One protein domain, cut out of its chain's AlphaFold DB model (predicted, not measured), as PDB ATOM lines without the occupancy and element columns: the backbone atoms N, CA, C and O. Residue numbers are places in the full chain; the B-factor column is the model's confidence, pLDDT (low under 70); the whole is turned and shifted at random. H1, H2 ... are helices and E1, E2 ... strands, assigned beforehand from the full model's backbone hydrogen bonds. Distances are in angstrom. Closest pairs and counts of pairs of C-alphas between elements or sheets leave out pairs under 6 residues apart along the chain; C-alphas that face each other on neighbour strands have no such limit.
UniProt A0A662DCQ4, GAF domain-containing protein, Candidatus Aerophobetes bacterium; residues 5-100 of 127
ATOM      1  N   ILE A   5     -25.913  35.211 -14.838       90.25
ATOM      2  CA  ILE A   5     -25.488  34.149 -15.770       90.25
ATOM      3  C   ILE A   5     -26.373  32.904 -15.610       90.25
ATOM      4  O   ILE A   5     -26.941  32.407 -16.579       90.25
ATOM      5  N   THR A   6     -26.579  32.452 -14.370       91.00
ATOM      6  CA  THR A   6     -27.444  31.304 -14.048       91.00
ATOM      7  C   THR A   6     -28.872  31.493 -14.561       91.00
ATOM      8  O   THR A   6     -29.469  30.572 -15.115       91.00
ATOM      9  N   GLY A   7     -29.437  32.690 -14.385       92.19
ATOM     10  CA  GLY A   7     -30.789  33.005 -14.830       92.19
ATOM     11  C   GLY A   7     -30.928  33.048 -16.349       92.19
ATOM     12  O   GLY A   7     -31.933  32.592 -16.894       92.19
ATOM     13  N   TRP A   8     -29.901  33.545 -17.038       93.50
ATOM     14  CA  TRP A   8     -29.837  33.510 -18.493       93.50
ATOM     15  C   TRP A   8     -29.756  32.072 -19.015       93.50
ATOM     16  O   TRP A   8     -30.556  31.688 -19.862       93.50
ATOM     17  N   VAL A   9     -28.876  31.246 -18.442       95.62
ATOM     18  CA  VAL A   9     -28.725  29.820 -18.790       95.62
ATOM     19  C   VAL A   9     -30.036  29.062 -18.597       95.62
ATOM     20  O   VAL A   9     -30.440  28.288 -19.464       95.62
ATOM     21  N   ALA A  10     -30.732  29.331 -17.491       94.62
ATOM     22  CA  ALA A  10     -32.053  28.787 -17.216       94.62
ATOM     23  C   ALA A  10     -33.070  29.141 -18.317       94.62
ATOM     24  O   ALA A  10     -33.794  28.269 -18.801       94.62
ATOM     25  N   ARG A  11     -33.120  30.412 -18.729       93.62
ATOM     26  CA  ARG A  11     -34.086  30.897 -19.724       93.62
ATOM     27  C   ARG A  11     -33.781  30.390 -21.131       93.62
ATOM     28  O   ARG A  11     -34.683  29.914 -21.811       93.62
ATOM     29  N   GLU A  12     -32.525  30.486 -21.552       94.62
ATOM     30  CA  GLU A  12     -32.113  30.137 -22.914       94.62
ATOM     31  C   GLU A  12     -31.883  28.633 -23.096       94.62
ATOM     32  O   GLU A  12     -31.780  28.170 -24.232       94.62
ATOM     33  N   LYS A  13     -31.797  27.866 -21.996       94.88
ATOM     34  CA  LYS A  13     -31.490  26.424 -21.985       94.88
ATOM     35  C   LYS A  13     -30.189  26.109 -22.736       94.88
ATOM     36  O   LYS A  13     -30.082  25.099 -23.428       94.88
ATOM     37  N   LYS A  14     -29.191  26.985 -22.589       95.25
ATOM     38  CA  LYS A  14     -27.883  26.894 -23.251       95.25
ATOM     39  C   LYS A  14     -26.753  26.889 -22.239       95.25
ATOM     40  O   LYS A  14     -26.800  27.615 -21.253       95.25
ATOM     41  N   VAL A  15     -25.732  26.090 -22.527       96.81
ATOM     42  CA  VAL A  15     -24.478  26.084 -21.773       96.81
ATOM     43  C   VAL A  15     -23.741  27.405 -21.985       96.81
ATOM     44  O   VAL A  15     -23.692  27.917 -23.104       96.81
ATOM     45  N   VAL A  16     -23.149  27.930 -20.915       96.06
ATOM     46  CA  VAL A  16     -22.255  29.092 -20.948       96.06
ATOM     47  C   VAL A  16     -20.942  28.718 -20.284       96.06
ATOM     48  O   VAL A  16     -20.937  28.222 -19.160       96.06
ATOM     49  N   ALA A  17     -19.836  28.989 -20.973       96.62
ATOM     50  CA  ALA A  17     -18.490  28.880 -20.434       96.62
ATOM     51  C   ALA A  17     -17.800  30.241 -20.571       96.62
ATOM     52  O   ALA A  17     -17.616  30.741 -21.678       96.62
ATOM     53  N   ILE A  18     -17.435  30.839 -19.443       95.56
ATOM     54  CA  ILE A  18     -16.695  32.096 -19.355       95.56
ATOM     55  C   ILE A  18     -15.339  31.762 -18.754       95.56
ATOM     56  O   ILE A  18     -15.276  31.173 -17.676       95.56
ATOM     57  N   ALA A  19     -14.262  32.103 -19.455       95.56
ATOM     58  CA  ALA A  19     -12.921  31.700 -19.048       95.56
ATOM     59  C   ALA A  19     -12.258  32.667 -18.062       95.56
ATOM     60  O   ALA A  19     -11.414  32.257 -17.271       95.56
ATOM     61  N   GLU A  20     -12.624  33.944 -18.106       93.69
ATOM     62  CA  GLU A  20     -12.094  34.990 -17.237       93.69
ATOM     63  C   GLU A  20     -13.020  36.208 -17.233       93.69
ATOM     64  O   GLU A  20     -13.898  36.331 -18.088       93.69
ATOM     65  N   GLN A  21     -12.793  37.127 -16.287       90.69
ATOM     66  CA  GLN A  21     -13.515  38.400 -16.197       90.69
ATOM     67  C   GLN A  21     -15.044  38.240 -16.237       90.69
ATOM     68  O   GLN A  21     -15.739  39.044 -16.857       90.69
ATOM     69  N   ALA A  22     -15.588  37.221 -15.562       89.50
ATOM     70  CA  ALA A  22     -17.027  36.958 -15.548       89.50
ATOM     71  C   ALA A  22     -17.878  38.158 -15.114       89.50
ATOM     72  O   ALA A  22     -18.990  38.318 -15.603       89.50
ATOM     73  N   ASN A  23     -17.340  39.054 -14.284       87.94
ATOM     74  CA  ASN A  23     -17.993  40.310 -13.909       87.94
ATOM     75  C   ASN A  23     -18.231  41.289 -15.077       87.94
ATOM     76  O   ASN A  23     -18.997  42.238 -14.918       87.94
ATOM     77  N   LYS A  24     -17.572  41.091 -16.224       88.56
ATOM     78  CA  LYS A  24     -17.776  41.858 -17.461       88.56
ATOM     79  C   LYS A  24     -18.753  41.197 -18.431       88.56
ATOM     80  O   LYS A  24     -19.081  41.815 -19.443       88.56
ATOM     81  N   ASP A  25     -19.206  39.970 -18.166       89.31
ATOM     82  CA  ASP A  25     -20.224  39.335 -19.002       89.31
ATOM     83  C   ASP A  25     -21.526  40.164 -18.949       89.31
ATOM     84  O   ASP A  25     -21.949  40.552 -17.857       89.31
ATOM     85  N   PRO A  26     -22.193  40.444 -20.087       86.50
ATOM     86  CA  PRO A  26     -23.421  41.247 -20.113       86.50
ATOM     87  C   PRO A  26     -24.560  40.687 -19.255       86.50
ATOM     88  O   PRO A  26     -25.467  41.420 -18.865       86.50
ATOM     89  N   HIS A  27     -24.536  39.384 -18.986       86.12
ATOM     90  CA  HIS A  27     -25.533  38.700 -18.181       86.12
ATOM     91  C   HIS A  27     -25.122  38.602 -16.714       86.12
ATOM     92  O   HIS A  27     -25.924  38.131 -15.908       86.12
ATOM     93  N   PHE A  28     -23.913  39.024 -16.336       84.88
ATOM     94  CA  PHE A  28     -23.475  39.030 -14.947       84.88
ATOM     95  C   PHE A  28     -24.337  39.979 -14.118       84.88
ATOM     96  O   PHE A  28     -24.652  41.100 -14.520       84.88
ATOM     97  N   LYS A  29     -24.713  39.532 -12.921       83.25
ATOM     98  CA  LYS A  29     -25.431  40.364 -11.962       83.25
ATOM     99  C   LYS A  29     -24.757  40.235 -10.611       83.25
ATOM    100  O   LYS A  29     -24.560  39.134 -10.123       83.25
ATOM    101  N   PHE A  30     -24.429  41.371 -10.010       76.38
ATOM    102  CA  PHE A  30     -23.816  41.402  -8.693       76.38
ATOM    103  C   PHE A  30     -24.868  41.145  -7.610       76.38
ATOM    104  O   PHE A  30     -25.853  41.882  -7.500       76.38
ATOM    105  N   PHE A  31     -24.635  40.135  -6.777       74.44
ATOM    106  CA  PHE A  31     -25.439  39.870  -5.590       74.44
ATOM    107  C   PHE A  31     -24.599  40.166  -4.343       74.44
ATOM    108  O   PHE A  31     -23.699  39.408  -4.007       74.44
ATOM    109  N   HIS A  32     -24.921  41.247  -3.624       65.44
ATOM    110  CA  HIS A  32     -24.147  41.755  -2.474       65.44
ATOM    111  C   HIS A  32     -23.916  40.753  -1.324       65.44
ATOM    112  O   HIS A  32     -23.058  40.988  -0.478       65.44
ATOM    113  N   ASN A  33     -24.660  39.645  -1.293       69.69
ATOM    114  CA  ASN A  33     -24.592  38.628  -0.241       69.69
ATOM    115  C   ASN A  33     -23.845  37.354  -0.672       69.69
ATOM    116  O   ASN A  33     -23.778  36.399   0.100       69.69
ATOM    117  N   LEU A  34     -23.313  37.314  -1.895       67.19
ATOM    118  CA  LEU A  34     -22.550  36.188  -2.422       67.19
ATOM    119  C   LEU A  34     -21.167  36.686  -2.860       67.19
ATOM    120  O   LEU A  34     -21.074  37.772  -3.427       67.19
ATOM    121  N   PRO A  35     -20.087  35.916  -2.639       66.94
ATOM    122  CA  PRO A  35     -18.739  36.284  -3.076       66.94
ATOM    123  C   PRO A  35     -18.565  36.076  -4.594       66.94
ATOM    124  O   PRO A  35     -17.556  35.526  -5.035       66.94
ATOM    125  N   GLU A  36     -19.579  36.430  -5.388       64.75
ATOM    126  CA  GLU A  36     -19.616  36.208  -6.836       64.75
ATOM    127  C   GLU A  36     -18.617  37.083  -7.591       64.75
ATOM    128  O   GLU A  36     -18.100  36.702  -8.636       64.75
ATOM    129  N   ASP A  37     -18.286  38.226  -7.005       65.38
ATOM    130  CA  ASP A  37     -17.308  39.200  -7.479       65.38
ATOM    131  C   ASP A  37     -15.868  38.685  -7.490       65.38
ATOM    132  O   ASP A  37     -14.993  39.290  -8.107       65.38
ATOM    133  N   LYS A  38     -15.621  37.557  -6.819       78.31
ATOM    134  CA  LYS A  38     -14.305  36.922  -6.738       78.31
ATOM    135  C   LYS A  38     -14.107  35.815  -7.759       78.31
ATOM    136  O   LYS A  38     -13.030  35.226  -7.767       78.31
ATOM    137  N   PHE A  39     -15.123  35.476  -8.551       86.69
ATOM    138  CA  PHE A  39     -15.016  34.435  -9.566       86.69
ATOM    139  C   PHE A  39     -14.739  35.050 -10.932       86.69
ATOM    140  O   PHE A  39     -15.464  35.922 -11.403       86.69
ATOM    141  N   GLU A  40     -13.676  34.574 -11.568       90.94
ATOM    142  CA  GLU A  40     -13.277  35.028 -12.895       90.94
ATOM    143  C   GLU A  40     -13.804  34.104 -13.987       90.94
ATOM    144  O   GLU A  40     -14.161  34.599 -15.049       90.94
ATOM    145  N   ALA A  41     -13.911  32.797 -13.726       94.38
ATOM    146  CA  ALA A  41     -14.382  31.821 -14.705       94.38
ATOM    147  C   ALA A  41     -15.637  31.086 -14.223       94.38
ATOM    148  O   ALA A  41     -15.765  30.770 -13.037       94.38
ATOM    149  N   PHE A  42     -16.545  30.800 -15.154       94.50
ATOM    150  CA  PHE A  42     -17.815  30.119 -14.916       94.50
ATOM    151  C   PHE A  42     -18.041  29.044 -15.975       94.50
ATOM    152  O   PHE A  42     -17.818  29.277 -17.160       94.50
ATOM    153  N   LEU A  43     -18.560  27.895 -15.561       96.81
ATOM    154  CA  LEU A  43     -19.253  26.964 -16.439       96.81
ATOM    155  C   LEU A  43     -20.646  26.728 -15.869       96.81
ATOM    156  O   LEU A  43     -20.803  26.172 -14.783       96.81
ATOM    157  N   SER A  44     -21.653  27.161 -16.612       96.44
ATOM    158  CA  SER A  44     -23.053  27.048 -16.231       96.44
ATOM    159  C   SER A  44     -23.784  26.168 -17.234       96.44
ATOM    160  O   SER A  44     -23.824  26.466 -18.429       96.44
ATOM    161  N   VAL A  45     -24.367  25.077 -16.744       98.12
ATOM    162  CA  VAL A  45     -24.989  24.029 -17.558       98.12
ATOM    163  C   VAL A  45     -26.435  23.824 -17.099       98.12
ATOM    164  O   VAL A  45     -26.665  23.563 -15.915       98.12
ATOM    165  N   PRO A  46     -27.433  23.942 -17.993       97.75
ATOM    166  CA  PRO A  46     -28.824  23.725 -17.626       97.75
ATOM    167  C   PRO A  46     -29.089  22.238 -17.376       97.75
ATOM    168  O   PRO A  46     -28.602  21.370 -18.097       97.75
ATOM    169  N   ILE A  47     -29.916  21.947 -16.378       98.06
ATOM    170  CA  ILE A  47     -30.453  20.612 -16.125       98.06
ATOM    171  C   ILE A  47     -31.840  20.567 -16.756       98.06
ATOM    172  O   ILE A  47     -32.746  21.290 -16.329       98.06
ATOM    173  N   ILE A  48     -31.999  19.736 -17.784       95.50
ATOM    174  CA  ILE A  48     -33.234  19.641 -18.566       95.50
ATOM    175  C   ILE A  48     -33.793  18.227 -18.435       95.50
ATOM    176  O   ILE A  48     -33.091  17.249 -18.673       95.50
ATOM    177  N   ALA A  49     -35.074  18.119 -18.091       93.44
ATOM    178  CA  ALA A  49     -35.800  16.858 -18.064       93.44
ATOM    179  C   ALA A  49     -37.078  16.989 -18.894       93.44
ATOM    180  O   ALA A  49     -37.885  17.889 -18.676       93.44
ATOM    181  N   ARG A  50     -37.258  16.095 -19.876       88.62
ATOM    182  CA  ARG A  50     -38.401  16.108 -20.813       88.62
ATOM    183  C   ARG A  50     -38.670  17.478 -21.452       88.62
ATOM    184  O   ARG A  50     -39.814  17.898 -21.580       88.62
ATOM    185  N   GLY A  51     -37.604  18.174 -21.843       89.31
ATOM    186  CA  GLY A  51     -37.686  19.499 -22.460       89.31
ATOM    187  C   GLY A  51     -37.916  20.648 -21.476       89.31
ATOM    188  O   GLY A  51     -37.783  21.804 -21.874       89.31
ATOM    189  N   GLU A  52     -38.173  20.367 -20.198       92.88
ATOM    190  CA  GLU A  52     -38.361  21.374 -19.158       92.88
ATOM    191  C   GLU A  52     -37.080  21.616 -18.368       92.88
ATOM    192  O   GLU A  52     -36.320  20.694 -18.072       92.88
ATOM    193  N   LEU A  53     -36.837  22.880 -18.023       94.81
ATOM    194  CA  LEU A  53     -35.732  23.233 -17.142       94.81
ATOM    195  C   LEU A  53     -36.099  22.832 -15.712       94.81
ATOM    196  O   LEU A  53     -37.104  23.301 -15.181       94.81
ATOM    197  N   ILE A  54     -35.246  22.037 -15.074       94.06
ATOM    198  CA  ILE A  54     -35.415  21.667 -13.665       94.06
ATOM    199  C   ILE A  54     -34.375  22.314 -12.742       94.06
ATOM    200  O   ILE A  54     -34.573  22.355 -11.531       94.06
ATOM    201  N   GLY A  55     -33.274  22.836 -13.294       95.00
ATOM    202  CA  GLY A  55     -32.216  23.492 -12.527       95.00
ATOM    203  C   GLY A  55     -31.029  23.912 -13.390       95.00
ATOM    204  O   GLY A  55     -31.071  23.805 -14.612       95.00
ATOM    205  N   VAL A  56     -29.961  24.390 -12.749       96.50
ATOM    206  CA  VAL A  56     -28.693  24.765 -13.398       96.50
ATOM    207  C   VAL A  56     -27.533  24.318 -12.507       96.50
ATOM    208  O   VAL A  56     -27.567  24.542 -11.297       96.50
ATOM    209  N   ILE A  57     -26.515  23.697 -13.101       96.44
ATOM    210  CA  ILE A  57     -25.227  23.404 -12.461       96.44
ATOM    211  C   ILE A  57     -24.288  24.572 -12.741       96.44
ATOM    212  O   ILE A  57     -24.131  24.961 -13.895       96.44
ATOM    213  N   ASN A  58     -23.647  25.102 -11.700       94.00
ATOM    214  CA  ASN A  58     -22.646  26.156 -11.815       94.00
ATOM    215  C   ASN A  58     -21.308  25.671 -11.256       94.00
ATOM    216  O   ASN A  58     -21.223  25.306 -10.084       94.00
ATOM    217  N   LEU A  59     -20.265  25.728 -12.077       94.44
ATOM    218  CA  LEU A  59     -18.872  25.630 -11.661       94.44
ATOM    219  C   LEU A  59     -18.247  27.018 -11.734       94.44
ATOM    220  O   LEU A  59     -18.449  27.739 -12.708       94.44
ATOM    221  N   GLN A  60     -17.523  27.406 -10.688       91.75
ATOM    222  CA  GLN A  60     -16.990  28.757 -10.533       91.75
ATOM    223  C   GLN A  60     -15.536  28.694 -10.069       91.75
ATOM    224  O   GLN A  60     -15.215  28.012  -9.093       91.75
ATOM    225  N   HIS A  61     -14.661  29.436 -10.742       93.56
ATOM    226  CA  HIS A  61     -13.238  29.512 -10.421       93.56
ATOM    227  C   HIS A  61     -12.874  30.936 -10.024       93.56
ATOM    228  O   HIS A  61     -13.238  31.900 -10.692       93.56
ATOM    229  N   ARG A  62     -12.111  31.080  -8.933       91.56
ATOM    230  CA  ARG A  62     -11.627  32.393  -8.463       91.56
ATOM    231  C   ARG A  62     -10.528  33.006  -9.330       91.56
ATOM    232  O   ARG A  62     -10.101  34.122  -9.081       91.56
ATOM    233  N   LYS A  63     -10.010  32.235 -10.277       93.88
ATOM    234  CA  LYS A  63      -8.959  32.619 -11.215       93.88
ATOM    235  C   LYS A  63      -9.426  32.274 -12.626       93.88
ATOM    236  O   LYS A  63     -10.311  31.418 -12.741       93.88
ATOM    237  N   PRO A  64      -8.816  32.868 -13.665       96.19
ATOM    238  CA  PRO A  64      -9.040  32.459 -15.041       96.19
ATOM    239  C   PRO A  64      -8.912  30.946 -15.204       96.19
ATOM    240  O   PRO A  64      -7.967  30.334 -14.695       96.19
ATOM    241  N   TYR A  65      -9.868  30.348 -15.902       97.75
ATOM    242  CA  TYR A  65      -9.885  28.927 -16.197       97.75
ATOM    243  C   TYR A  65     -10.632  28.655 -17.498       97.75
ATOM    244  O   TYR A  65     -11.816  28.957 -17.631       97.75
ATOM    245  N   HIS A  66      -9.940  28.043 -18.452       97.50
ATOM    246  CA  HIS A  66     -10.540  27.623 -19.709       97.50
ATOM    247  C   HIS A  66     -11.047  26.192 -19.558       97.50
ATOM    248  O   HIS A  66     -10.254  25.254 -19.569       97.50
ATOM    249  N   HIS A  67     -12.364  26.041 -19.431       97.81
ATOM    250  CA  HIS A  67     -13.000  24.730 -19.463       97.81
ATOM    251  C   HIS A  67     -12.821  24.119 -20.854       97.81
ATOM    252  O   HIS A  67     -13.214  24.707 -21.866       97.81
ATOM    253  N   THR A  68     -12.216  22.944 -20.900       98.06
ATOM    254  CA  THR A  68     -12.035  22.164 -22.123       98.06
ATOM    255  C   THR A  68     -13.373  21.629 -22.633       98.06
ATOM    256  O   THR A  68     -14.349  21.518 -21.888       98.06
ATOM    257  N   SER A  69     -13.427  21.244 -23.910       97.81
ATOM    258  CA  SER A  69     -14.618  20.602 -24.477       97.81
ATOM    259  C   SER A  69     -14.997  19.321 -23.728       97.81
ATOM    260  O   SER A  69     -16.182  19.071 -23.535       97.81
ATOM    261  N   ASP A  70     -14.016  18.551 -23.252       98.19
ATOM    262  CA  ASP A  70     -14.260  17.320 -22.494       98.19
ATOM    263  C   ASP A  70     -14.864  17.604 -21.116       98.19
ATOM    264  O   ASP A  70     -15.803  16.922 -20.709       98.19
ATOM    265  N   GLU A  71     -14.397  18.642 -20.417       97.88
ATOM    266  CA  GLU A  71     -15.000  19.076 -19.151       97.88
ATOM    267  C   GLU A  71     -16.429  19.578 -19.357       97.88
ATOM    268  O   GLU A  71     -17.326  19.208 -18.600       97.88
ATOM    269  N   ILE A  72     -16.671  20.373 -20.402       98.19
ATOM    270  CA  ILE A  72     -18.019  20.845 -20.736       98.19
ATOM    271  C   ILE A  72     -18.939  19.654 -21.022       98.19
ATOM    272  O   ILE A  72     -20.008  19.553 -20.422       98.19
ATOM    273  N   ASN A  73     -18.499  18.718 -21.865       98.12
ATOM    274  CA  ASN A  73     -19.259  17.516 -22.204       98.12
ATOM    275  C   ASN A  73     -19.527  16.634 -20.982       98.12
ATOM    276  O   ASN A  73     -20.633  16.109 -20.830       98.12
ATOM    277  N   LEU A  74     -18.548  16.487 -20.088       98.19
ATOM    278  CA  LEU A  74     -18.700  15.737 -18.847       98.19
ATOM    279  C   LEU A  74     -19.793  16.351 -17.968       98.19
ATOM    280  O   LEU A  74     -20.692  15.640 -17.516       98.19
ATOM    281  N   ILE A  75     -19.752  17.665 -17.745       98.12
ATOM    282  CA  ILE A  75     -20.741  18.342 -16.899       98.12
ATOM    283  C   ILE A  75     -22.122  18.358 -17.561       98.12
ATOM    284  O   ILE A  75     -23.117  18.144 -16.869       98.12
ATOM    285  N   SER A  76     -22.205  18.524 -18.882       97.69
ATOM    286  CA  SER A  76     -23.452  18.357 -19.643       97.69
ATOM    287  C   SER A  76     -24.043  16.958 -19.480       97.69
ATOM    288  O   SER A  76     -25.221  16.829 -19.158       97.69
ATOM    289  N   THR A  77     -23.218  15.916 -19.583       98.00
ATOM    290  CA  THR A  77     -23.648  14.524 -19.380       98.00
ATOM    291  C   THR A  77     -24.151  14.298 -17.950       98.00
ATOM    292  O   THR A  77     -25.186  13.669 -17.728       98.00
ATOM    293  N   ILE A  78     -23.457  14.850 -16.950       98.06
ATOM    294  CA  ILE A  78     -23.905  14.796 -15.554       98.06
ATOM    295  C   ILE A  78     -25.249  15.514 -15.392       98.06
ATOM    296  O   ILE A  78     -26.138  14.983 -14.726       98.06
ATOM    297  N   ALA A  79     -25.436  16.681 -16.014       97.88
ATOM    298  CA  ALA A  79     -26.702  17.405 -15.977       97.88
ATOM    299  C   ALA A  79     -27.851  16.581 -16.585       97.88
ATOM    300  O   ALA A  79     -28.934  16.535 -16.006       97.88
ATOM    301  N   GLU A  80     -27.624  15.864 -17.686       96.38
ATOM    302  CA  GLU A  80     -28.619  14.955 -18.275       96.38
ATOM    303  C   GLU A  80     -28.996  13.801 -17.332       96.38
ATOM    304  O   GLU A  80     -30.182  13.492 -17.150       96.38
ATOM    305  N   TYR A  81     -28.007  13.190 -16.669       96.75
ATOM    306  CA  TYR A  81     -28.257  12.131 -15.689       96.75
ATOM    307  C   TYR A  81     -29.016  12.637 -14.464       96.75
ATOM    308  O   TYR A  81     -29.975  11.996 -14.030       96.75
ATOM    309  N   VAL A  82     -28.637  13.800 -13.929       97.44
ATOM    310  CA  VAL A  82     -29.355  14.450 -12.822       97.44
ATOM    311  C   VAL A  82     -30.790  14.780 -13.240       97.44
ATOM    312  O   VAL A  82     -31.721  14.497 -12.485       97.44
ATOM    313  N   GLY A  83     -30.974  15.286 -14.463       96.88
ATOM    314  CA  GLY A  83     -32.272  15.498 -15.105       96.88
ATOM    315  C   GLY A  83     -33.168  14.269 -15.034       96.88
ATOM    316  O   GLY A  83     -34.276  14.302 -14.491       96.88
ATOM    317  N   SER A  84     -32.639  13.159 -15.534       95.94
ATOM    318  CA  SER A  84     -33.333  11.873 -15.576       95.94
ATOM    319  C   SER A  84     -33.632  11.323 -14.178       95.94
ATOM    320  O   SER A  84     -34.729  10.828 -13.927       95.94
ATOM    321  N   ALA A  85     -32.685  11.431 -13.244       96.50
ATOM    322  CA  ALA A  85     -32.840  10.929 -11.882       96.50
ATOM    323  C   ALA A  85     -33.920  11.688 -11.096       96.50
ATOM    324  O   ALA A  85     -34.763  11.060 -10.450       96.50
ATOM    325  N   ILE A  86     -33.930  13.023 -11.182       95.31
ATOM    326  CA  ILE A  86     -34.957  13.858 -10.540       95.31
ATOM    327  C   ILE A  86     -36.333  13.521 -11.106       95.31
ATOM    328  O   ILE A  86     -37.298  13.367 -10.353       95.31
ATOM    329  N   GLU A  87     -36.425  13.344 -12.422       94.19
ATOM    330  CA  GLU A  87     -37.690  13.000 -13.049       94.19
ATOM    331  C   GLU A  87     -38.191  11.610 -12.632       94.19
ATOM    332  O   GLU A  87     -39.367  11.446 -12.302       94.19
ATOM    333  N   ASN A  88     -37.303  10.620 -12.558       95.19
ATOM    334  CA  ASN A  88     -37.652   9.288 -12.070       95.19
ATOM    335  C   ASN A  88     -38.152   9.322 -10.620       95.19
ATOM    336  O   ASN A  88     -39.160   8.687 -10.306       95.19
ATOM    337  N   ALA A  89     -37.504  10.096  -9.745       95.44
ATOM    338  CA  ALA A  89     -37.949  10.268  -8.365       95.44
ATOM    339  C   ALA A  89     -39.347  10.909  -8.291       95.44
ATOM    340  O   ALA A  89     -40.197  10.469  -7.514       95.44
ATOM    341  N   ARG A  90     -39.618  11.903  -9.148       93.25
ATOM    342  CA  ARG A  90     -40.928  12.562  -9.252       93.25
ATOM    343  C   ARG A  90     -42.021  11.579  -9.683       93.25
ATOM    344  O   ARG A  90     -43.052  11.490  -9.019       93.25
ATOM    345  N   LEU A  91     -41.785  10.804 -10.745       94.81
ATOM    346  CA  LEU A  91     -42.725   9.776 -11.225       94.81
ATOM    347  C   LEU A  91     -42.982   8.691 -10.180       94.81
ATOM    348  O   LEU A  91     -44.115   8.223 -10.025       94.81
ATOM    349  N   TYR A  92     -41.937   8.292  -9.459       97.50
ATOM    350  CA  TYR A  92     -42.046   7.314  -8.390       97.50
ATOM    351  C   TYR A  92     -42.961   7.816  -7.265       97.50
ATOM    352  O   TYR A  92     -43.909   7.123  -6.889       97.50
ATOM    353  N   GLU A  93     -42.755   9.043  -6.781       97.19
ATOM    354  CA  GLU A  93     -43.602   9.637  -5.740       97.19
ATOM    355  C   GLU A  93     -45.051   9.855  -6.207       97.19
ATOM    356  O   GLU A  93     -45.995   9.581  -5.459       97.19
ATOM    357  N   GLU A  94     -45.270  10.253  -7.465       96.69
ATOM    358  CA  GLU A  94     -46.616  10.339  -8.049       96.69
ATOM    359  C   GLU A  94     -47.327   8.982  -8.060       96.69
ATOM    360  O   GLU A  94     -48.499   8.877  -7.681       96.69
ATOM    361  N   THR A  95     -46.614   7.934  -8.472       97.88
ATOM    362  CA  THR A  95     -47.140   6.564  -8.519       97.88
ATOM    363  C   THR A  95     -47.472   6.064  -7.117       97.88
ATOM    364  O   THR A  95     -48.572   5.560  -6.876       97.88
ATOM    365  N   ARG A  96     -46.566   6.275  -6.160       97.75
ATOM    366  CA  ARG A  96     -46.752   5.921  -4.751       97.75
ATOM    367  C   ARG A  96     -47.963   6.628  -4.138       97.75
ATOM    368  O   ARG A  96     -48.762   5.991  -3.448       97.75
ATOM    369  N   LYS A  97     -48.147   7.921  -4.419       97.75
ATOM    370  CA  LYS A  97     -49.301   8.698  -3.942       97.75
ATOM    371  C   LYS A  97     -50.620   8.165  -4.505       97.75
ATOM    372  O   LYS A  97     -51.574   8.000  -3.747       97.75
ATOM    373  N   LYS A  98     -50.668   7.839  -5.801       97.19
ATOM    374  CA  LYS A  98     -51.853   7.226  -6.433       97.19
ATOM    375  C   LYS A  98     -52.183   5.862  -5.822       97.19
ATOM    376  O   LYS A  98     -53.342   5.602  -5.510       97.19
ATOM    377  N   ALA A  99     -51.176   5.020  -5.589       97.38
ATOM    378  CA  ALA A  99     -51.366   3.723  -4.941       97.38
ATOM    379  C   ALA A  99     -51.954   3.868  -3.524       97.38
ATOM    380  O   ALA A  99     -52.900   3.164  -3.173       97.38
ATOM    381  N   MET A 100     -51.462   4.833  -2.739       97.00
ATOM    382  CA  MET A 100     -51.999   5.126  -1.406       97.00
ATOM    383  C   MET A 100     -53.461   5.595  -1.453       97.00
ATOM    384  O   MET A 100     -54.275   5.153  -0.647       97.00
TER     385      MET A 100
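What this domain is: This is residues 5 to 100 of the 127 residues of the protein "GAF domain-containing protein" of Candidatus Aerophobetes bacterium (UniProt A0A662DCQ4). A small three-stranded sheet, mostly the long hairpin E2 and E3 with short E1 beside E2, is sandwiched between two helices: short H1 over one face, long H3 slanting over the other. Residues 89 to 100 of H3 stick out beyond the sheet, while H2 and the long link before it lie toward the opposite end. The 96 printed residues include three named helices and three named strands, in the order H1 E1 H2 E2 E3 H3; the sheet, E1 - E2 - E3, is antiparallel and the class is mixed. The whole is loose, with a radius of gyration of the C-alphas of 16.0 A, and spans 52 by 32 by 20 A.

How they stand to each other: E2, residues 41 to 49, and E3, residues 52 to 61, form an antiparallel hairpin, with N 47 and O 55 2.8 A apart. E1, residues 16 to 18, is antiparallel to E2, with N 18 and O 42 2.8 A apart. H3, residues 69 to 100, is on the sheet at a height of 7.4 A; its closest C-alphas to E2 are Gly 83 and Ala 49, 4.8 A. It runs only just slantwise to the strands, at 30.0 degrees to E2 on the local plane. H1, residues 5 to 12, is on the opposite face at a height of 6.9 A, making three layers, helices on both faces of a sheet; its closest C-alphas to E2 are Ala 10 and Pro 46, 6.0 A. H2, residues 35 to 38, is apart from H1 and H3. Every O i to N i+4 pair in H1 and H3 is within hydrogen-bond range; H2 is too short for one.

Where its parts are: H1 begins at C-alpha 5 (-25.488, 34.149, -15.770). E2 is 26.3 A long, E3 27.8 A and H3 46.6 A, ending at C-alpha 100 (-51.999, 5.126, -1.406).

The domain as a whole: The farthest C-alphas, Gln 21 and Met 100, are 53.0 A apart. The printed part has no cut. The link from E1 to H2 is long, 16 residues. Residues 32 to 37 have pLDDT under 70.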